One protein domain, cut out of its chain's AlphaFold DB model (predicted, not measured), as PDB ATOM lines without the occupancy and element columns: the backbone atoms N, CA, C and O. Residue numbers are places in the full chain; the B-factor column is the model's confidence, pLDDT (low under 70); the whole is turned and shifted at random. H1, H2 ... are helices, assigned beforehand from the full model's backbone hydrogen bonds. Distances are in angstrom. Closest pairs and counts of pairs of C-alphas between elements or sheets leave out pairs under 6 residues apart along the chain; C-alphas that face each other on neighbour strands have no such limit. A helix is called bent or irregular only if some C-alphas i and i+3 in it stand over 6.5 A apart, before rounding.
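What this domain is: This is residues 37 to 141 and 175 to 218 of the 1195 residues of an uncharacterized protein of Gonium pectorale (UniProt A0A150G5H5). A rounded, all-helix body has H4 through its middle; H2 runs beside H4 the same way, and H3 folds back beside H4 in a hairpin. H1 packs on H2 on the side away from H4, the long H7 crosses H4 on the side away from H2, H5 and H8 lie at the end of the body away from H1, and H6 touches H5 there. The printed part has 149 residues with eight named helices, H1 to H8 in chain order, and no named strand. It is compact, with a radius of gyration of the C-alphas of 14.3 A and spans of 42 by 38 by 26 A.

Where its parts are: Find C-alpha 39 at (28.666, 41.714, -34.003); there H1 begins, residues 39 to 47. Next come H2, residues 54 to 70, 24.7 A long, and H3, residues 80 to 96, 24.0 A. H4, residues 100 to 116, begins at (49.612, 38.154, -41.454) and is 24.0 A long. H5 is residues 122 to 133 and H6 residues 135 to 141. After the cut, H7, residues 175 to 196, runs 32.7 A. H8, residues 204 to 216, ends at C-alpha 216 (38.046, 28.003, -66.686). H5 is irregular, with C-alphas 123 and 126 7.5 A apart; H7 is only just irregular, with C-alphas 189 and 192 6.7 A apart.

How they stand to each other: Look first at H1 and H2, a helical hairpin: they touch closest at the C-alphas of Cys 43 and Ala 60, 4.8 A, at a tilt of 37 degrees, only just steep. H2 touches H4 at a shallow tilt of 13 degrees, the same way, closest at C-alphas 65 and 109, 4.0 A. H3 and H4, also a helical hairpin, touch at a shallow tilt of 24 degrees, closest at C-alphas 94 and 103, 5.2 A. H7 touches H4 at a steep tilt of 54 degrees, closest at C-alphas 107 and 187, 4.7 A. H5 touches H8 with residues 122 to 123 alone, about perpendicular at 75 degrees, closest at C-alphas 122 and 210, 5.1 A. H6 touches H5, closest at C-alphas 138 and 131, 5.4 A. H1 is apart from H4 and H7, for instance. Every O i to N i+4 pair is within hydrogen-bond range in H1, H2, H3, H4, H6 and H8; it is 6 of 8 in H5 and 16 of 18 in H7.

The domain as a whole: The two C-alphas farthest apart, of Gly 51 and Ala 216, are 42.7 A apart. Residues 142 to 174 are not printed; C-alphas 141 and 175 are 18.7 A apart across the cut. Of the links printed whole, none is long. Mean pLDDT of the printed part is 91.7; residues 137, 139 to 141 and 175 to 176 of this predicted model are under 70.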
ATOM      1  N   SER A  37      23.506  39.202 -33.877       91.12
ATOM      2  CA  SER A  37      23.252  40.154 -34.965       91.12
ATOM      3  C   SER A  37      23.939  41.493 -34.656       91.12
ATOM      4  O   SER A  37      23.921  41.971 -33.523       91.12
ATOM      5  N   GLY A  38      24.651  42.060 -35.632       94.00
ATOM      6  CA  GLY A  38      25.437  43.291 -35.457       94.00
ATOM      7  C   GLY A  38      26.860  43.130 -34.894       94.00
ATOM      8  O   GLY A  38      27.628  44.093 -34.916       94.00
ATOM      9  N   ALA A  39      27.286  41.931 -34.469       96.44
ATOM     10  CA  ALA A  39      28.666  41.714 -34.003       96.44
ATOM     11  C   ALA A  39      29.712  42.062 -35.075       96.44
ATOM     12  O   ALA A  39      30.772  42.614 -34.772       96.44
ATOM     13  N   TRP A  40      29.385  41.782 -36.337       97.19
ATOM     14  CA  TRP A  40      30.230  42.084 -37.487       97.19
ATOM     15  C   TRP A  40      30.421  43.594 -37.688       97.19
ATOM     16  O   TRP A  40      31.535  44.030 -37.940       97.19
ATOM     17  N   GLN A  41      29.383  44.411 -37.476       97.31
ATOM     18  CA  GLN A  41      29.473  45.874 -37.597       97.31
ATOM     19  C   GLN A  41      30.416  46.447 -36.538       97.31
ATOM     20  O   GLN A  41      31.290  47.257 -36.843       97.31
ATOM     21  N   LEU A  42      30.292  45.978 -35.291       97.81
ATOM     22  CA  LEU A  42      31.186  46.383 -34.206       97.81
ATOM     23  C   LEU A  42      32.629  45.927 -34.457       97.81
ATOM     24  O   LEU A  42      33.550  46.704 -34.225       97.81
ATOM     25  N   CYS A  43      32.840  44.711 -34.973       98.06
ATOM     26  CA  CYS A  43      34.176  44.222 -35.325       98.06
ATOM     27  C   CYS A  43      34.791  44.986 -36.505       98.06
ATOM     28  O   CYS A  43      35.991  45.234 -36.494       98.06
ATOM     29  N   LEU A  44      33.993  45.415 -37.482       97.62
ATOM     30  CA  LEU A  44      34.450  46.231 -38.608       97.62
ATOM     31  C   LEU A  44      34.901  47.628 -38.156       97.62
ATOM     32  O   LEU A  44      35.966  48.105 -38.556       97.62
ATOM     33  N   VAL A  45      34.143  48.251 -37.248       97.69
ATOM     34  CA  VAL A  45      34.547  49.507 -36.596       97.69
ATOM     35  C   VAL A  45      35.798  49.299 -35.746       97.69
ATOM     36  O   VAL A  45      36.686  50.148 -35.763       97.69
ATOM     37  N   LEU A  46      35.895  48.175 -35.026       96.88
ATOM     38  CA  LEU A  46      37.072  47.834 -34.230       96.88
ATOM     39  C   LEU A  46      38.313  47.722 -35.132       96.88
ATOM     40  O   LEU A  46      39.273  48.444 -34.908       96.88
ATOM     41  N   LEU A  47      38.261  46.934 -36.213       97.69
ATOM     42  CA  LEU A  47      39.359  46.780 -37.184       97.69
ATOM     43  C   LEU A  47      39.816  48.100 -37.817       97.69
ATOM     44  O   LEU A  47      40.985  48.237 -38.168       97.69
ATOM     45  N   SER A  48      38.913  49.071 -37.945       96.44
ATOM     46  CA  SER A  48      39.216  50.390 -38.511       96.44
ATOM     47  C   SER A  48      39.903  51.337 -37.516       96.44
ATOM     48  O   SER A  48      40.382  52.398 -37.913       96.44
ATOM     49  N   ARG A  49      39.953  50.997 -36.219       95.56
ATOM     50  CA  ARG A  49      40.621  51.824 -35.207       95.56
ATOM     51  C   ARG A  49      42.122  51.535 -35.172       95.56
ATOM     52  O   ARG A  49      42.510  50.370 -35.089       95.56
ATOM     53  N   PRO A  50      42.978  52.568 -35.168       93.88
ATOM     54  CA  PRO A  50      44.401  52.389 -34.913       93.88
ATOM     55  C   PRO A  50      44.658  52.050 -33.437       93.88
ATOM     56  O   PRO A  50      43.869  52.392 -32.554       93.88
ATOM     57  N   GLY A  51      45.798  51.415 -33.155       92.50
ATOM     58  CA  GLY A  51      46.289  51.215 -31.785       92.50
ATOM     59  C   GLY A  51      45.617  50.083 -31.003       92.50
ATOM     60  O   GLY A  51      45.697  50.064 -29.774       92.50
ATOM     61  N   LEU A  52      44.955  49.146 -31.684       93.81
ATOM     62  CA  LEU A  52      44.504  47.916 -31.037       93.81
ATOM     63  C   LEU A  52      45.671  46.959 -30.792       93.81
ATOM     64  O   LEU A  52      46.674  46.962 -31.509       93.81
ATOM     65  N   ALA A  53      45.528  46.114 -29.776       95.00
ATOM     66  CA  ALA A  53      46.446  45.006 -29.579       95.00
ATOM     67  C   ALA A  53      46.245  43.940 -30.672       95.00
ATOM     68  O   ALA A  53      45.160  43.776 -31.229       95.00
ATOM     69  N   GLU A  54      47.292  43.174 -30.972       93.12
ATOM     70  CA  GLU A  54      47.293  42.182 -32.059       93.12
ATOM     71  C   GLU A  54      46.198  41.112 -31.889       93.12
ATOM     72  O   GLU A  54      45.512  40.758 -32.849       93.12
ATOM     73  N   TYR A  55      45.945  40.676 -30.649       95.44
ATOM     74  CA  TYR A  55      44.860  39.743 -30.335       95.44
ATOM     75  C   TYR A  55      43.459  40.347 -30.546       95.44
ATOM     76  O   TYR A  55      42.518  39.605 -30.830       95.44
ATOM     77  N   GLU A  56      43.305  41.673 -30.435       97.25
ATOM     78  CA  GLU A  56      42.040  42.374 -30.694       97.25
ATOM     79  C   GLU A  56      41.761  42.429 -32.201       97.25
ATOM     80  O   GLU A  56      40.655  42.085 -32.625       97.25
ATOM     81  N   TYR A  57      42.774  42.770 -33.015       97.25
ATOM     82  CA  TYR A  57      42.674  42.713 -34.478       97.25
ATOM     83  C   TYR A  57      42.347  41.296 -34.960       97.25
ATOM     84  O   TYR A  57      41.434  41.110 -35.767       97.25
ATOM     85  N   HIS A  58      43.050  40.285 -34.442       97.19
ATOM     86  CA  HIS A  58      42.827  38.897 -34.837       97.19
ATOM     87  C   HIS A  58      41.417  38.409 -34.470       97.19
ATOM     88  O   HIS A  58      40.745  37.793 -35.298       97.19
ATOM     89  N   PHE A  59      40.932  38.722 -33.261       97.88
ATOM     90  CA  PHE A  59      39.562  38.397 -32.861       97.88
ATOM     91  C   PHE A  59      38.532  39.047 -33.792       97.88
ATOM     92  O   PHE A  59      37.648  38.359 -34.304       97.88
ATOM     93  N   ALA A  60      38.666  40.348 -34.055       98.25
ATOM     94  CA  ALA A  60      37.726  41.079 -34.895       98.25
ATOM     95  C   ALA A  60      37.711  40.551 -36.341       98.25
ATOM     96  O   ALA A  60      36.638  40.321 -36.901       98.25
ATOM     97  N   ALA A  61      38.880  40.263 -36.923       98.25
ATOM     98  CA  ALA A  61      38.986  39.669 -38.256       98.25
ATOM     99  C   ALA A  61      38.397  38.248 -38.314       98.25
ATOM    100  O   ALA A  61      37.718  37.893 -39.279       98.25
ATOM    101  N   HIS A  62      38.581  37.447 -37.262       97.56
ATOM    102  CA  HIS A  62      37.966  36.125 -37.165       97.56
ATOM    103  C   HIS A  62      36.432  36.199 -37.102       97.56
ATOM    104  O   HIS A  62      35.753  35.434 -37.792       97.56
ATOM    105  N   VAL A  63      35.875  37.129 -36.317       97.69
ATOM    106  CA  VAL A  63      34.424  37.369 -36.272       97.69
ATOM    107  C   VAL A  63      33.913  37.803 -37.647       97.69
ATOM    108  O   VAL A  63      32.902  37.268 -38.098       97.69
ATOM    109  N   MET A  64      34.638  38.679 -38.354       98.00
ATOM    110  CA  MET A  64      34.294  39.066 -39.728       98.00
ATOM    111  C   MET A  64      34.247  37.865 -40.674       98.00
ATOM    112  O   MET A  64      33.259  37.700 -41.385       98.00
ATOM    113  N   ARG A  65      35.247  36.978 -40.641       97.44
ATOM    114  CA  ARG A  65      35.258  35.751 -41.457       97.44
ATOM    115  C   ARG A  65      34.032  34.872 -41.202       97.44
ATOM    116  O   ARG A  65      33.397  34.404 -42.146       97.44
ATOM    117  N   VAL A  66      33.678  34.652 -39.935       95.88
ATOM    118  CA  VAL A  66      32.512  33.829 -39.564       95.88
ATOM    119  C   VAL A  66      31.204  34.500 -39.984       95.88
ATOM    120  O   VAL A  66      30.328  33.832 -40.539       95.88
ATOM    121  N   ALA A  67      31.074  35.807 -39.749       95.94
ATOM    122  CA  ALA A  67      29.875  36.564 -40.077       95.94
ATOM    123  C   ALA A  67      29.639  36.616 -41.587       95.94
ATOM    124  O   ALA A  67      28.546  36.297 -42.048       95.94
ATOM    125  N   VAL A  68      30.675  36.913 -42.367       95.94
ATOM    126  CA  VAL A  68      30.599  36.943 -43.830       95.94
ATOM    127  C   VAL A  68      30.289  35.565 -44.420       95.94
ATOM    128  O   VAL A  68      29.659  35.477 -45.469       95.94
ATOM    129  N   GLY A  69      30.638  34.475 -43.735       94.94
ATOM    130  CA  GLY A  69      30.220  33.132 -44.131       94.94
ATOM    131  C   GLY A  69      28.727  32.849 -43.915       94.94
ATOM    132  O   GLY A  69      28.142  32.115 -44.706       94.94
ATOM    133  N   LYS A  70      28.095  33.420 -42.879       94.75
ATOM    134  CA  LYS A  70      26.793  32.940 -42.363       94.75
ATOM    135  C   LYS A  70      25.663  33.971 -42.329       94.75
ATOM    136  O   LYS A  70      24.507  33.603 -42.506       94.75
ATOM    137  N   VAL A  71      25.965  35.239 -42.066       95.56
ATOM    138  CA  VAL A  71      24.967  36.303 -41.866       95.56
ATOM    139  C   VAL A  71      24.388  36.714 -43.221       95.56
ATOM    140  O   VAL A  71      25.129  36.833 -44.194       95.56
ATOM    141  N   GLN A  72      23.068  36.885 -43.327       94.56
ATOM    142  CA  GLN A  72      22.426  37.289 -44.590       94.56
ATOM    143  C   GLN A  72      22.478  38.802 -44.824       94.56
ATOM    144  O   GLN A  72      22.620  39.226 -45.961       94.56
ATOM    145  N   GLU A  73      22.466  39.607 -43.758       95.62
ATOM    146  CA  GLU A  73      22.548  41.077 -43.828       95.62
ATOM    147  C   GLU A  73      23.783  41.578 -44.595       95.62
ATOM    148  O   GLU A  73      23.719  42.598 -45.268       95.62
ATOM    149  N   VAL A  74      24.907  40.848 -44.549       95.19
ATOM    150  CA  VAL A  74      26.129  41.223 -45.288       95.19
ATOM    151  C   VAL A  74      25.998  41.065 -46.808       95.19
ATOM    152  O   VAL A  74      26.852  41.554 -47.542       95.19
ATOM    153  N   LEU A  75      24.963  40.354 -47.276       95.69
ATOM    154  CA  LEU A  75      24.652  40.165 -48.693       95.69
ATOM    155  C   LEU A  75      23.595  41.145 -49.209       95.69
ATOM    156  O   LEU A  75      23.236  41.060 -50.382       95.69
ATOM    157  N   ASP A  76      23.094  42.049 -48.363       96.00
ATOM    158  CA  ASP A  76      22.211  43.123 -48.809       96.00
ATOM    159  C   ASP A  76      22.928  43.930 -49.913       96.00
ATOM    160  O   ASP A  76      24.035  44.424 -49.670       96.00
ATOM    161  N   PRO A  77      22.341  44.077 -51.118       95.31
ATOM    162  CA  PRO A  77      22.930  44.847 -52.211       95.31
ATOM    163  C   PRO A  77      23.321  46.284 -51.834       95.31
ATOM    164  O   PRO A  77      24.249  46.829 -52.430       95.31
ATOM    165  N   ALA A  78      22.656  46.891 -50.844       96.38
ATOM    166  CA  ALA A  78      23.007  48.219 -50.340       96.38
ATOM    167  C   ALA A  78      24.272  48.215 -49.458       96.38
ATOM    168  O   ALA A  78      24.991  49.212 -49.393       96.38
ATOM    169  N   VAL A  79      24.565  47.099 -48.787       96.44
ATOM    170  CA  VAL A  79      25.678  46.955 -47.831       96.44
ATOM    171  C   VAL A  79      26.909  46.337 -48.490       96.44
ATOM    172  O   VAL A  79      28.039  46.747 -48.210       96.44
ATOM    173  N   LEU A  80      26.704  45.359 -49.374       95.88
ATOM    174  CA  LEU A  80      27.753  44.496 -49.910       95.88
ATOM    175  C   LEU A  80      28.906  45.258 -50.587       95.88
ATOM    176  O   LEU A  80      30.055  44.961 -50.251       95.88
ATOM    177  N   PRO A  81      28.676  46.253 -51.471       96.06
ATOM    178  CA  PRO A  81      29.774  46.980 -52.111       96.06
ATOM    179  C   PRO A  81      30.638  47.746 -51.101       96.06
ATOM    180  O   PRO A  81      31.867  47.704 -51.172       96.06
ATOM    181  N   GLY A  82      30.000  48.397 -50.121       96.69
ATOM    182  CA  GLY A  82      30.694  49.130 -49.062       96.69
ATOM    183  C   GLY A  82      31.496  48.203 -48.149       96.69
ATOM    184  O   GLY A  82      32.644  48.500 -47.821       96.69
ATOM    185  N   LEU A  83      30.928  47.050 -47.789       97.25
ATOM    186  CA  LEU A  83      31.608  46.042 -46.979       97.25
ATOM    187  C   LEU A  83      32.801  45.417 -47.718       97.25
ATOM    188  O   LEU A  83      33.869  45.275 -47.125       97.25
ATOM    189  N   ALA A  84      32.646  45.071 -48.998       97.25
ATOM    190  CA  ALA A  84      33.721  44.512 -49.814       97.25
ATOM    191  C   ALA A  84      34.906  45.484 -49.927       97.25
ATOM    192  O   ALA A  84      36.048  45.086 -49.701       97.25
ATOM    193  N   ALA A  85      34.630  46.767 -50.190       96.81
ATOM    194  CA  ALA A  85      35.652  47.810 -50.241       96.81
ATOM    195  C   ALA A  85      36.362  47.996 -48.887       96.81
ATOM    196  O   ALA A  85      37.586  48.109 -48.842       96.81
ATOM    197  N   GLN A  86      35.621  47.970 -47.773       97.31
ATOM    198  CA  GLN A  86      36.213  48.073 -46.434       97.31
ATOM    199  C   GLN A  86      37.071  46.851 -46.080       97.31
ATOM    200  O   GLN A  86      38.174  47.016 -45.564       97.31
ATOM    201  N   LEU A  87      36.619  45.630 -46.386       97.81
ATOM    202  CA  LEU A  87      37.412  44.412 -46.174       97.81
ATOM    203  C   LEU A  87      38.687  44.409 -47.023       97.81
ATOM    204  O   LEU A  87      39.742  44.039 -46.513       97.81
ATOM    205  N   ALA A  88      38.606  44.854 -48.279       97.12
ATOM    206  CA  ALA A  88      39.765  45.011 -49.152       97.12
ATOM    207  C   ALA A  88      40.774  46.021 -48.577       97.12
ATOM    208  O   ALA A  88      41.955  45.704 -48.455       97.12
ATOM    209  N   ALA A  89      40.312  47.194 -48.132       96.25
ATOM    210  CA  ALA A  89      41.169  48.205 -47.511       96.25
ATOM    211  C   ALA A  89      41.835  47.702 -46.215       96.25
ATOM    212  O   ALA A  89      43.033  47.899 -46.014       96.25
ATOM    213  N   LEU A  90      41.083  47.007 -45.354       96.81
ATOM    214  CA  LEU A  90      41.609  46.415 -44.120       96.81
ATOM    215  C   LEU A  90      42.608  45.285 -44.402       96.81
ATOM    216  O   LEU A  90      43.606  45.159 -43.689       96.81
ATOM    217  N   LEU A  91      42.368  44.478 -45.439       96.94
ATOM    218  CA  LEU A  91      43.291  43.437 -45.883       96.94
ATOM    219  C   LEU A  91      44.604  44.047 -46.384       96.94
ATOM    220  O   LEU A  91      45.667  43.611 -45.951       96.94
ATOM    221  N   LEU A  92      44.537  45.081 -47.227       95.06
ATOM    222  CA  LEU A  92      45.710  45.812 -47.716       95.06
ATOM    223  C   LEU A  92      46.512  46.425 -46.562       95.06
ATOM    224  O   LEU A  92      47.726  46.247 -46.493       95.06
ATOM    225  N   ALA A  93      45.838  47.075 -45.609       94.69
ATOM    226  CA  ALA A  93      46.483  47.642 -44.425       94.69
ATOM    227  C   ALA A  93      47.132  46.563 -43.535       94.69
ATOM    228  O   ALA A  93      48.237  46.751 -43.019       94.69
ATOM    229  N   SER A  94      46.479  45.409 -43.375       94.12
ATOM    230  CA  SER A  94      47.008  44.285 -42.588       94.12
ATOM    231  C   SER A  94      48.204  43.620 -43.275       94.12
ATOM    232  O   SER A  94      49.190  43.306 -42.615       94.12
ATOM    233  N   ALA A  95      48.153  43.452 -44.599       92.25
ATOM    234  CA  ALA A  95      49.262  42.925 -45.390       92.25
ATOM    235  C   ALA A  95      50.462  43.886 -45.382       92.25
ATOM    236  O   ALA A  95      51.582  43.464 -45.107       92.25
ATOM    237  N   GLY A  96      50.227  45.187 -45.593       91.25
ATOM    238  CA  GLY A  96      51.276  46.212 -45.575       91.25
ATOM    239  C   GLY A  96      51.915  46.433 -44.199       91.25
ATOM    240  O   GLY A  96      53.079  46.811 -44.115       91.25
ATOM    241  N   SER A  97      51.192  46.162 -43.107       89.81
ATOM    242  CA  SER A  97      51.744  46.205 -41.740       89.81
ATOM    243  C   SER A  97      52.400  44.893 -41.294       89.81
ATOM    244  O   SER A  97      52.964  44.830 -40.202       89.81
ATOM    245  N   GLY A  98      52.336  43.839 -42.115       89.56
ATOM    246  CA  GLY A  98      52.846  42.514 -41.773       89.56
ATOM    247  C   GLY A  98      52.022  41.768 -40.714       89.56
ATOM    248  O   GLY A  98      52.517  40.821 -40.103       89.56
ATOM    249  N   ALA A  99      50.769  42.166 -40.475       92.56
ATOM    250  CA  ALA A  99      49.844  41.500 -39.560       92.56
ATOM    251  C   ALA A  99      49.202  40.266 -40.225       92.56
ATOM    252  O   ALA A  99      47.983  40.182 -40.401       92.56
ATOM    253  N   TRP A 100      50.025  39.293 -40.623       92.12
ATOM    254  CA  TRP A 100      49.612  38.154 -41.454       92.12
ATOM    255  C   TRP A 100      48.485  37.289 -40.888       92.12
ATOM    256  O   TRP A 100      47.598  36.936 -41.667       92.12
ATOM    257  N   PRO A 101      48.416  37.003 -39.571       93.75
ATOM    258  CA  PRO A 101      47.270  36.292 -39.010       93.75
ATOM    259  C   PRO A 101      45.950  37.035 -39.249       93.75
ATOM    260  O   PRO A 101      44.932  36.412 -39.532       93.75
ATOM    261  N   VAL A 102      45.965  38.371 -39.183       96.44
ATOM    262  CA  VAL A 102      44.794  39.225 -39.433       96.44
ATOM    263  C   VAL A 102      44.472  39.250 -40.928       96.44
ATOM    264  O   VAL A 102      43.325  39.016 -41.308       96.44
ATOM    265  N   ALA A 103      45.488  39.444 -41.779       96.19
ATOM    266  CA  ALA A 103      45.346  39.419 -43.235       96.19
ATOM    267  C   ALA A 103      44.748  38.090 -43.732       96.19
ATOM    268  O   ALA A 103      43.800  38.108 -44.509       96.19
ATOM    269  N   GLY A 104      45.198  36.946 -43.204       94.69
ATOM    270  CA  GLY A 104      44.661  35.625 -43.547       94.69
ATOM    271  C   GLY A 104      43.181  35.443 -43.181       94.69
ATOM    272  O   GLY A 104      42.409  34.842 -43.934       94.69
ATOM    273  N   GLN A 105      42.741  35.995 -42.041       97.38
ATOM    274  CA  GLN A 105      41.317  35.980 -41.678       97.38
ATOM    275  C   GLN A 105      40.494  36.902 -42.592       97.38
ATOM    276  O   GLN A 105      39.397  36.521 -43.005       97.38
ATOM    277  N   LEU A 106      41.013  38.088 -42.932       97.88
ATOM    278  CA  LEU A 106      40.335  39.058 -43.803       97.88
ATOM    279  C   LEU A 106      40.262  38.599 -45.263       97.88
ATOM    280  O   LEU A 106      39.227  38.787 -45.898       97.88
ATOM    281  N   SER A 107      41.303  37.950 -45.784       97.44
ATOM    282  CA  SER A 107      41.299  37.369 -47.131       97.44
ATOM    283  C   SER A 107      40.295  36.224 -47.239       97.44
ATOM    284  O   SER A 107      39.494  36.196 -48.171       97.44
ATOM    285  N   SER A 108      40.238  35.356 -46.224       96.88
ATOM    286  CA  SER A 108      39.200  34.324 -46.108       96.88
ATOM    287  C   SER A 108      37.791  34.922 -46.018       96.88
ATOM    288  O   SER A 108      36.848  34.378 -46.592       96.88
ATOM    289  N   ALA A 109      37.628  36.041 -45.299       97.81
ATOM    290  CA  ALA A 109      36.357  36.754 -45.221       97.81
ATOM    291  C   ALA A 109      35.953  37.308 -46.596       97.81
ATOM    292  O   ALA A 109      34.843  37.054 -47.048       97.81
ATOM    293  N   LEU A 110      36.856  38.000 -47.296       98.00
ATOM    294  CA  LEU A 110      36.588  38.567 -48.620       98.00
ATOM    295  C   LEU A 110      36.307  37.478 -49.672       98.00
ATOM    296  O   LEU A 110      35.377  37.628 -50.462       98.00
ATOM    297  N   ALA A 111      37.020  36.348 -49.630       97.44
ATOM    298  CA  ALA A 111      36.744  35.186 -50.478       97.44
ATOM    299  C   ALA A 111      35.352  34.588 -50.199       97.44
ATOM    300  O   ALA A 111      34.585  34.329 -51.127       97.44
ATOM    301  N   ALA A 112      34.982  34.426 -48.923       97.56
ATOM    302  CA  ALA A 112      33.643  33.977 -48.542       97.56
ATOM    303  C   ALA A 112      32.545  34.960 -48.992       97.56
ATOM    304  O   ALA A 112      31.485  34.508 -49.432       97.56
ATOM    305  N   LEU A 113      32.799  36.277 -48.931       97.31
ATOM    306  CA  LEU A 113      31.881  37.301 -49.442       97.31
ATOM    307  C   LEU A 113      31.691  37.141 -50.950       97.31
ATOM    308  O   LEU A 113      30.557  37.054 -51.404       97.31
ATOM    309  N   ALA A 114      32.788  37.037 -51.705       96.81
ATOM    310  CA  ALA A 114      32.779  36.934 -53.163       96.81
ATOM    311  C   ALA A 114      32.006  35.702 -53.663       96.81
ATOM    312  O   ALA A 114      31.185  35.797 -54.577       96.81
ATOM    313  N   VAL A 115      32.202  34.545 -53.019       97.06
ATOM    314  CA  VAL A 115      31.469  33.310 -53.351       97.06
ATOM    315  C   VAL A 115      29.965  33.465 -53.094       97.06
ATOM    316  O   VAL A 115      29.152  32.948 -53.864       97.06
ATOM    317  N   ARG A 116      29.579  34.180 -52.027       96.50
ATOM    318  CA  ARG A 116      28.172  34.413 -51.657       96.50
ATOM    319  C   ARG A 116      27.508  35.563 -52.417       96.50
ATOM    320  O   ARG A 116      26.282  35.584 -52.491       96.50
ATOM    321  N   ALA A 117      28.281  36.503 -52.955       95.88
ATOM    322  CA  ALA A 117      27.795  37.699 -53.632       95.88
ATOM    323  C   ALA A 117      27.092  37.344 -54.953       95.88
ATOM    324  O   ALA A 117      27.711  37.343 -56.011       95.88
ATOM    325  N   GLY A 118      25.788  37.056 -54.911       94.12
ATOM    326  CA  GLY A 118      25.014  36.692 -56.108       94.12
ATOM    327  C   GLY A 118      24.989  37.777 -57.192       94.12
ATOM    328  O   GLY A 118      24.783  37.472 -58.359       94.12
ATOM    329  N   MET A 119      25.251  39.032 -56.818       93.56
ATOM    330  CA  MET A 119      25.358  40.163 -57.745       93.56
ATOM    331  C   MET A 119      26.705  40.257 -58.476       93.56
ATOM    332  O   MET A 119      26.844  41.080 -59.376       93.56
ATOM    333  N   TRP A 120      27.706  39.459 -58.097       94.19
ATOM    334  CA  TRP A 120      28.982  39.381 -58.807       94.19
ATOM    335  C   TRP A 120      28.897  38.219 -59.801       94.19
ATOM    336  O   TRP A 120      28.778  37.084 -59.358       94.19
ATOM    337  N   PRO A 121      28.905  38.421 -61.124       94.25
ATOM    338  CA  PRO A 121      28.907  37.301 -62.067       94.25
ATOM    339  C   PRO A 121      30.132  36.409 -61.843       94.25
ATOM    340  O   PRO A 121      31.227  36.929 -61.627       94.25
ATOM    341  N   GLU A 122      29.966  35.087 -61.903       93.88
ATOM    342  CA  GLU A 122      31.031  34.116 -61.612       93.88
ATOM    343  C   GLU A 122      32.272  34.339 -62.487       93.88
ATOM    344  O   GLU A 122      33.393  34.269 -61.995       93.88
ATOM    345  N   GLU A 123      32.059  34.695 -63.755       90.44
ATOM    346  CA  GLU A 123      33.104  34.954 -64.756       90.44
ATOM    347  C   GLU A 123      33.867  36.268 -64.520       90.44
ATOM    348  O   GLU A 123      34.988  36.434 -64.984       90.44
ATOM    349  N   SER A 124      33.276  37.215 -63.787       91.69
ATOM    350  CA  SER A 124      33.898  38.517 -63.491       91.69
ATOM    351  C   SER A 124      34.384  38.635 -62.050       91.69
ATOM    352  O   SER A 124      34.851  39.698 -61.640       91.69
ATOM    353  N   LEU A 125      34.318  37.547 -61.281       92.12
ATOM    354  CA  LEU A 125      34.680  37.539 -59.871       92.12
ATOM    355  C   LEU A 125      36.153  37.919 -59.661       92.12
ATOM    356  O   LEU A 125      36.452  38.771 -58.827       92.12
ATOM    357  N   VAL A 126      37.071  37.347 -60.446       90.00
ATOM    358  CA  VAL A 126      38.505  37.668 -60.361       90.00
ATOM    359  C   VAL A 126      38.793  39.112 -60.816       90.00
ATOM    360  O   VAL A 126      39.433  39.835 -60.048       90.00
ATOM    361  N   PRO A 127      38.276  39.603 -61.964       89.88
ATOM    362  CA  PRO A 127      38.366  41.020 -62.337       89.88
ATOM    363  C   PRO A 127      37.826  42.001 -61.285       89.88
ATOM    364  O   PRO A 127      38.403  43.070 -61.084       89.88
ATOM    365  N   GLN A 128      36.740  41.654 -60.589       92.38
ATOM    366  CA  GLN A 128      36.172  42.495 -59.532       92.38
ATOM    367  C   GLN A 128      37.024  42.488 -58.257       92.38
ATOM    368  O   GLN A 128      37.216  43.529 -57.634       92.38
ATOM    369  N   LEU A 129      37.594  41.344 -57.874       93.06
ATOM    370  CA  LEU A 129      38.552  41.290 -56.764       93.06
ATOM    371  C   LEU A 129      39.831  42.074 -57.076       93.06
ATOM    372  O   LEU A 129      40.360  42.769 -56.209       93.06
ATOM    373  N   LEU A 130      40.290  42.010 -58.325       90.88
ATOM    374  CA  LEU A 130      41.392  42.819 -58.833       90.88
ATOM    375  C   LEU A 130      41.102  44.315 -58.735       90.88
ATOM    376  O   LEU A 130      41.950  45.062 -58.252       90.88
ATOM    377  N   SER A 131      39.921  44.765 -59.162       92.12
ATOM    378  CA  SER A 131      39.569  46.187 -59.105       92.12
ATOM    379  C   SER A 131      39.440  46.702 -57.667       92.12
ATOM    380  O   SER A 131      39.775  47.857 -57.408       92.12
ATOM    381  N   LEU A 132      39.029  45.844 -56.727       93.81
ATOM    382  CA  LEU A 132      38.956  46.168 -55.300       93.81
ATOM    383  C   LEU A 132      40.332  46.255 -54.627       93.81
ATOM    384  O   LEU A 132      40.554  47.154 -53.818       93.81
ATOM    385  N   LEU A 133      41.239  45.317 -54.915       93.06
ATOM    386  CA  LEU A 133      42.518  45.192 -54.201       93.06
ATOM    387  C   LEU A 133      43.671  45.919 -54.887       93.06
ATOM    388  O   LEU A 133      44.605  46.358 -54.224       93.06
ATOM    389  N   ALA A 134      43.614  46.045 -56.207       88.69
ATOM    390  CA  ALA A 134      44.683  46.603 -57.015       88.69
ATOM    391  C   ALA A 134      44.101  47.446 -58.165       88.69
ATOM    392  O   ALA A 134      44.319  47.121 -59.331       88.69
ATOM    393  N   PRO A 135      43.375  48.547 -57.880       78.44
ATOM    394  CA  PRO A 135      42.695  49.340 -58.910       78.44
ATOM    395  C   PRO A 135      43.646  49.854 -60.003       78.44
ATOM    396  O   PRO A 135      43.259  49.933 -61.168       78.44
ATOM    397  N   GLN A 136      44.905  50.147 -59.654       70.44
ATOM    398  CA  GLN A 136      45.934  50.572 -60.612       70.44
ATOM    399  C   GLN A 136      46.426  49.412 -61.498       70.44
ATOM    400  O   GLN A 136      46.535  49.577 -62.712       70.44
ATOM    401  N   LEU A 137      46.635  48.221 -60.922       68.06
ATOM    402  CA  LEU A 137      47.005  47.014 -61.671       68.06
ATOM    403  C   LEU A 137      45.860  46.555 -62.580       68.06
ATOM    404  O   LEU A 137      46.091  46.190 -63.728       68.06
ATOM    405  N   ALA A 138      44.621  46.618 -62.091       70.12
ATOM    406  CA  ALA A 138      43.432  46.308 -62.869       70.12
ATOM    407  C   ALA A 138      43.327  47.227 -64.095       70.12
ATOM    408  O   ALA A 138      43.140  46.734 -65.205       70.12
ATOM    409  N   ALA A 139      43.530  48.539 -63.918       69.06
ATOM    410  CA  ALA A 139      43.552  49.495 -65.023       69.06
ATOM    411  C   ALA A 139      44.663  49.180 -66.044       69.06
ATOM    412  O   ALA A 139      44.412  49.212 -67.249       69.06
ATOM    413  N   ALA A 140      45.860  48.811 -65.578       61.66
ATOM    414  CA  ALA A 140      46.976  48.430 -66.443       61.66
ATOM    415  C   ALA A 140      46.729  47.110 -67.201       61.66
ATOM    416  O   ALA A 140      47.008  47.031 -68.395       61.66
ATOM    417  N   MET A 141      46.158  46.087 -66.553       62.50
ATOM    418  CA  MET A 141      45.834  44.804 -67.193       62.50
ATOM    419  C   MET A 141      44.696  44.935 -68.214       62.50
ATOM    420  O   MET A 141      44.784  44.363 -69.301       62.50
ATOM    421  N   SER A 175      56.282  48.791 -53.140       62.22
ATOM    422  CA  SER A 175      55.783  48.376 -51.822       62.22
ATOM    423  C   SER A 175      54.251  48.386 -51.763       62.22
ATOM    424  O   SER A 175      53.655  47.390 -51.343       62.22
ATOM    425  N   ALA A 176      53.604  49.448 -52.252       61.19
ATOM    426  CA  ALA A 176      52.148  49.526 -52.334       61.19
ATOM    427  C   ALA A 176      51.578  48.418 -53.238       61.19
ATOM    428  O   ALA A 176      50.664  47.700 -52.830       61.19
ATOM    429  N   GLU A 177      52.181  48.195 -54.406       75.12
ATOM    430  CA  GLU A 177      51.801  47.122 -55.327       75.12
ATOM    431  C   GLU A 177      52.066  45.734 -54.740       75.12
ATOM    432  O   GLU A 177      51.242  44.839 -54.909       75.12
ATOM    433  N   SER A 178      53.148  45.544 -53.979       79.56
ATOM    434  CA  SER A 178      53.455  44.248 -53.367       79.56
ATOM    435  C   SER A 178      52.378  43.820 -52.369       79.56
ATOM    436  O   SER A 178      51.894  42.693 -52.437       79.56
ATOM    437  N   SER A 179      51.925  44.726 -51.494       84.06
ATOM    438  CA  SER A 179      50.856  44.425 -50.534       84.06
ATOM    439  C   SER A 179      49.524  44.118 -51.224       84.06
ATOM    440  O   SER A 179      48.820  43.202 -50.797       84.06
ATOM    441  N   ALA A 180      49.223  44.803 -52.331       88.06
ATOM    442  CA  ALA A 180      48.059  44.524 -53.167       88.06
ATOM    443  C   ALA A 180      48.134  43.156 -53.851       88.06
ATOM    444  O   ALA A 180      47.164  42.396 -53.819       88.06
ATOM    445  N   VAL A 181      49.298  42.799 -54.397       84.44
ATOM    446  CA  VAL A 181      49.539  41.484 -55.001       84.44
ATOM    447  C   VAL A 181      49.426  40.374 -53.953       84.44
ATOM    448  O   VAL A 181      48.772  39.365 -54.212       84.44
ATOM    449  N   PHE A 182      49.976  40.555 -52.747       85.00
ATOM    450  CA  PHE A 182      49.841  39.564 -51.671       85.00
ATOM    451  C   PHE A 182      48.410  39.424 -51.174       85.00
ATOM    452  O   PHE A 182      47.941  38.303 -50.978       85.00
ATOM    453  N   ALA A 183      47.708  40.540 -50.987       91.06
ATOM    454  CA  ALA A 183      46.303  40.530 -50.619       91.06
ATOM    455  C   ALA A 183      45.471  39.768 -51.662       91.06
ATOM    456  O   ALA A 183      44.683  38.894 -51.299       91.06
ATOM    457  N   LEU A 184      45.699  40.038 -52.950       90.31
ATOM    458  CA  LEU A 184      45.029  39.345 -54.046       90.31
ATOM    459  C   LEU A 184      45.341  37.847 -54.049       90.31
ATOM    460  O   LEU A 184      44.416  37.040 -54.101       90.31
ATOM    461  N   LEU A 185      46.616  37.465 -53.942       87.75
ATOM    462  CA  LEU A 185      47.021  36.062 -53.887       87.75
ATOM    463  C   LEU A 185      46.371  35.315 -52.722       87.75
ATOM    464  O   LEU A 185      45.893  34.201 -52.914       87.75
ATOM    465  N   GLN A 186      46.317  35.919 -51.530       90.56
ATOM    466  CA  GLN A 186      45.662  35.294 -50.380       90.56
ATOM    467  C   GLN A 186      44.164  35.095 -50.613       90.56
ATOM    468  O   GLN A 186      43.624  34.051 -50.257       90.56
ATOM    469  N   VAL A 187      43.488  36.069 -51.227       94.88
ATOM    470  CA  VAL A 187      42.059  35.945 -51.540       94.88
ATOM    471  C   VAL A 187      41.837  34.858 -52.588       94.88
ATOM    472  O   VAL A 187      40.989  33.994 -52.381       94.88
ATOM    473  N   VAL A 188      42.625  34.841 -53.668       90.62
ATOM    474  CA  VAL A 188      42.537  33.815 -54.720       90.62
ATOM    475  C   VAL A 188      42.814  32.419 -54.156       90.62
ATOM    476  O   VAL A 188      42.080  31.484 -54.467       90.62
ATOM    477  N   ALA A 189      43.800  32.276 -53.265       88.06
ATOM    478  CA  ALA A 189      44.090  31.016 -52.581       88.06
ATOM    479  C   ALA A 189      42.963  30.571 -51.630       88.06
ATOM    480  O   ALA A 189      42.742  29.372 -51.460       88.06
ATOM    481  N   ALA A 190      42.221  31.514 -51.040       93.50
ATOM    482  CA  ALA A 190      41.097  31.229 -50.147       93.50
ATOM    483  C   ALA A 190      39.774  30.930 -50.884       93.50
ATOM    484  O   ALA A 190      38.860  30.356 -50.286       93.50
ATOM    485  N   LEU A 191      39.640  31.278 -52.172       94.38
ATOM    486  CA  LEU A 191      38.413  31.043 -52.949       94.38
ATOM    487  C   LEU A 191      38.029  29.552 -53.061       94.38
ATOM    488  O   LEU A 191      36.863  29.239 -52.803       94.38
ATOM    489  N   PRO A 192      38.944  28.607 -53.373       92.00
ATOM    490  CA  PRO A 192      38.614  27.181 -53.387       92.00
ATOM    491  C   PRO A 192      38.108  26.673 -52.033       92.00
ATOM    492  O   PRO A 192      37.127  25.926 -51.978       92.00
ATOM    493  N   GLU A 193      38.729  27.112 -50.933       90.94
ATOM    494  CA  GLU A 193      38.290  26.754 -49.581       90.94
ATOM    495  C   GLU A 193      36.897  27.328 -49.289       90.94
ATOM    496  O   GLU A 193      36.032  26.617 -48.776       90.94
ATOM    497  N   ALA A 194      36.629  28.577 -49.679       93.62
ATOM    498  CA  ALA A 194      35.313  29.193 -49.539       93.62
ATOM    499  C   ALA A 194      34.228  28.452 -50.348       93.62
ATOM    500  O   ALA A 194      33.125  28.226 -49.837       93.62
ATOM    501  N   CYS A 195      34.541  28.001 -51.568       93.81
ATOM    502  CA  CYS A 195      33.649  27.172 -52.384       93.81
ATOM    503  C   CYS A 195      33.375  25.801 -51.744       93.81
ATOM    504  O   CYS A 195      32.240  25.325 -51.778       93.81
ATOM    505  N   ALA A 196      34.376  25.171 -51.122       91.88
ATOM    506  CA  ALA A 196      34.230  23.870 -50.463       91.88
ATOM    507  C   ALA A 196      33.603  23.958 -49.056       91.88
ATOM    508  O   ALA A 196      33.020  22.992 -48.553       91.88
ATOM    509  N   SER A 197      33.712  25.113 -48.399       93.69
ATOM    510  CA  SER A 197      33.340  25.281 -46.999       93.69
ATOM    511  C   SER A 197      31.833  25.178 -46.782       93.69
ATOM    512  O   SER A 197      31.029  25.891 -47.388       93.69
ATOM    513  N   ARG A 198      31.427  24.328 -45.830       92.06
ATOM    514  CA  ARG A 198      30.035  24.252 -45.349       92.06
ATOM    515  C   ARG A 198      29.614  25.500 -44.572       92.06
ATOM    516  O   ARG A 198      28.425  25.770 -44.472       92.06
ATOM    517  N   ALA A 199      30.575  26.247 -44.021       85.44
ATOM    518  CA  ALA A 199      30.299  27.458 -43.253       85.44
ATOM    519  C   ALA A 199      29.885  28.638 -44.140       85.44
ATOM    520  O   ALA A 199      29.237  29.554 -43.644       85.44
ATOM    521  N   VAL A 200      30.237  28.606 -45.428       90.50
ATOM    522  CA  VAL A 200      29.782  29.578 -46.422       90.50
ATOM    523  C   VAL A 200      28.351  29.218 -46.815       90.50
ATOM    524  O   VAL A 200      28.120  28.271 -47.564       90.50
ATOM    525  N   ALA A 201      27.371  29.951 -46.301       83.00
ATOM    526  CA  ALA A 201      25.954  29.787 -46.602       83.00
ATOM    527  C   ALA A 201      25.609  30.393 -47.981       83.00
ATOM    528  O   ALA A 201      24.860  31.365 -48.080       83.00
ATOM    529  N   ALA A 202      26.217  29.858 -49.045       82.31
ATOM    530  CA  ALA A 202      25.858  30.120 -50.443       82.31
ATOM    531  C   ALA A 202      25.031  28.958 -51.011       82.31
ATOM    532  O   ALA A 202      25.188  27.812 -50.577       82.31
ATOM    533  N   HIS A 203      24.218  29.241 -52.032       86.81
ATOM    534  CA  HIS A 203      23.520  28.205 -52.790       86.81
ATOM    535  C   HIS A 203      24.542  27.215 -53.392       86.81
ATOM    536  O   HIS A 203      25.529  27.664 -53.984       86.81
ATOM    537  N   PRO A 204      24.348  25.885 -53.286       91.25
ATOM    538  CA  PRO A 204      25.303  24.905 -53.813       91.25
ATOM    539  C   PRO A 204      25.634  25.103 -55.299       91.25
ATOM    540  O   PRO A 204      26.788  24.950 -55.690       91.25
ATOM    541  N   GLN A 205      24.650  25.514 -56.109       92.69
ATOM    542  CA  GLN A 205      24.868  25.808 -57.533       92.69
ATOM    543  C   GLN A 205      25.826  26.982 -57.734       92.69
ATOM    544  O   GLN A 205      26.700  26.910 -58.587       92.69
ATOM    545  N   ARG A 206      25.715  28.028 -56.909       93.31
ATOM    546  CA  ARG A 206      26.597  29.193 -56.975       93.31
ATOM    547  C   ARG A 206      28.038  28.813 -56.638       93.31
ATOM    548  O   ARG A 206      28.951  29.194 -57.355       93.31
ATOM    549  N   LYS A 207      28.247  28.006 -55.593       94.25
ATOM    550  CA  LYS A 207      29.583  27.483 -55.245       94.25
ATOM    551  C   LYS A 207      30.194  26.680 -56.392       94.25
ATOM    552  O   LYS A 207      31.365  26.861 -56.705       94.25
ATOM    553  N   ALA A 208      29.397  25.812 -57.019       91.69
ATOM    554  CA  ALA A 208      29.833  25.016 -58.160       91.69
ATOM    555  C   ALA A 208      30.151  25.889 -59.385       91.69
ATOM    556  O   ALA A 208      31.163  25.657 -60.037       91.69
ATOM    557  N   ALA A 209      29.335  26.909 -59.660       92.25
ATOM    558  CA  ALA A 209      29.543  27.842 -60.762       92.25
ATOM    559  C   ALA A 209      30.806  28.693 -60.560       92.25
ATOM    560  O   ALA A 209      31.619  28.785 -61.470       92.25
ATOM    561  N   VAL A 210      31.039  29.220 -59.351       92.06
ATOM    562  CA  VAL A 210      32.282  29.942 -59.026       92.06
ATOM    563  C   VAL A 210      33.497  29.018 -59.129       92.06
ATOM    564  O   VAL A 210      34.507  29.405 -59.701       92.06
ATOM    565  N   ALA A 211      33.411  27.780 -58.632       91.38
ATOM    566  CA  ALA A 211      34.502  26.815 -58.768       91.38
ATOM    567  C   ALA A 211      34.796  26.459 -60.239       91.38
ATOM    568  O   ALA A 211      35.960  26.341 -60.615       91.38
ATOM    569  N   ALA A 212      33.761  26.316 -61.073       89.62
ATOM    570  CA  ALA A 212      33.909  26.069 -62.505       89.62
ATOM    571  C   ALA A 212      34.502  27.283 -63.235       89.62
ATOM    572  O   ALA A 212      35.411  27.109 -64.041       89.62
ATOM    573  N   ALA A 213      34.044  28.496 -62.908       88.19
ATOM    574  CA  ALA A 213      34.596  29.733 -63.445       88.19
ATOM    575  C   ALA A 213      36.078  29.874 -63.082       88.19
ATOM    576  O   ALA A 213      36.890  30.067 -63.971       88.19
ATOM    577  N   LEU A 214      36.464  29.644 -61.822       87.38
ATOM    578  CA  LEU A 214      37.873  29.675 -61.401       87.38
ATOM    579  C   LEU A 214      38.747  28.636 -62.115       87.38
ATOM    580  O   LEU A 214      39.930  28.882 -62.324       87.38
ATOM    581  N   ALA A 215      38.186  27.481 -62.482       84.00
ATOM    582  CA  ALA A 215      38.899  26.460 -63.249       84.00
ATOM    583  C   ALA A 215      39.026  26.809 -64.743       84.00
ATOM    584  O   ALA A 215      39.959  26.345 -65.396       84.00
ATOM    585  N   ALA A 216      38.086  27.590 -65.284       83.31
ATOM    586  CA  ALA A 216      38.046  28.003 -66.686       83.31
ATOM    587  C   ALA A 216      38.716  29.366 -66.942       83.31
ATOM    588  O   ALA A 216      39.073  29.661 -68.083       83.31
ATOM    589  N   ASP A 217      38.867  30.198 -65.911       78.38
ATOM    590  CA  ASP A 217      39.303  31.583 -66.041       78.38
ATOM    591  C   ASP A 217      40.787  31.669 -66.422       78.38
ATOM    592  O   ASP A 217      41.705  31.466 -65.617       78.38
ATOM    593  N   ALA A 218      41.008  32.022 -67.686       70.69
ATOM    594  CA  ALA A 218      42.321  32.236 -68.264       70.69
ATOM    595  C   ALA A 218      43.092  33.389 -67.601       70.69
ATOM    596  O   ALA A 218      44.294  33.469 -67.822       70.69
TER     597      ALA A 218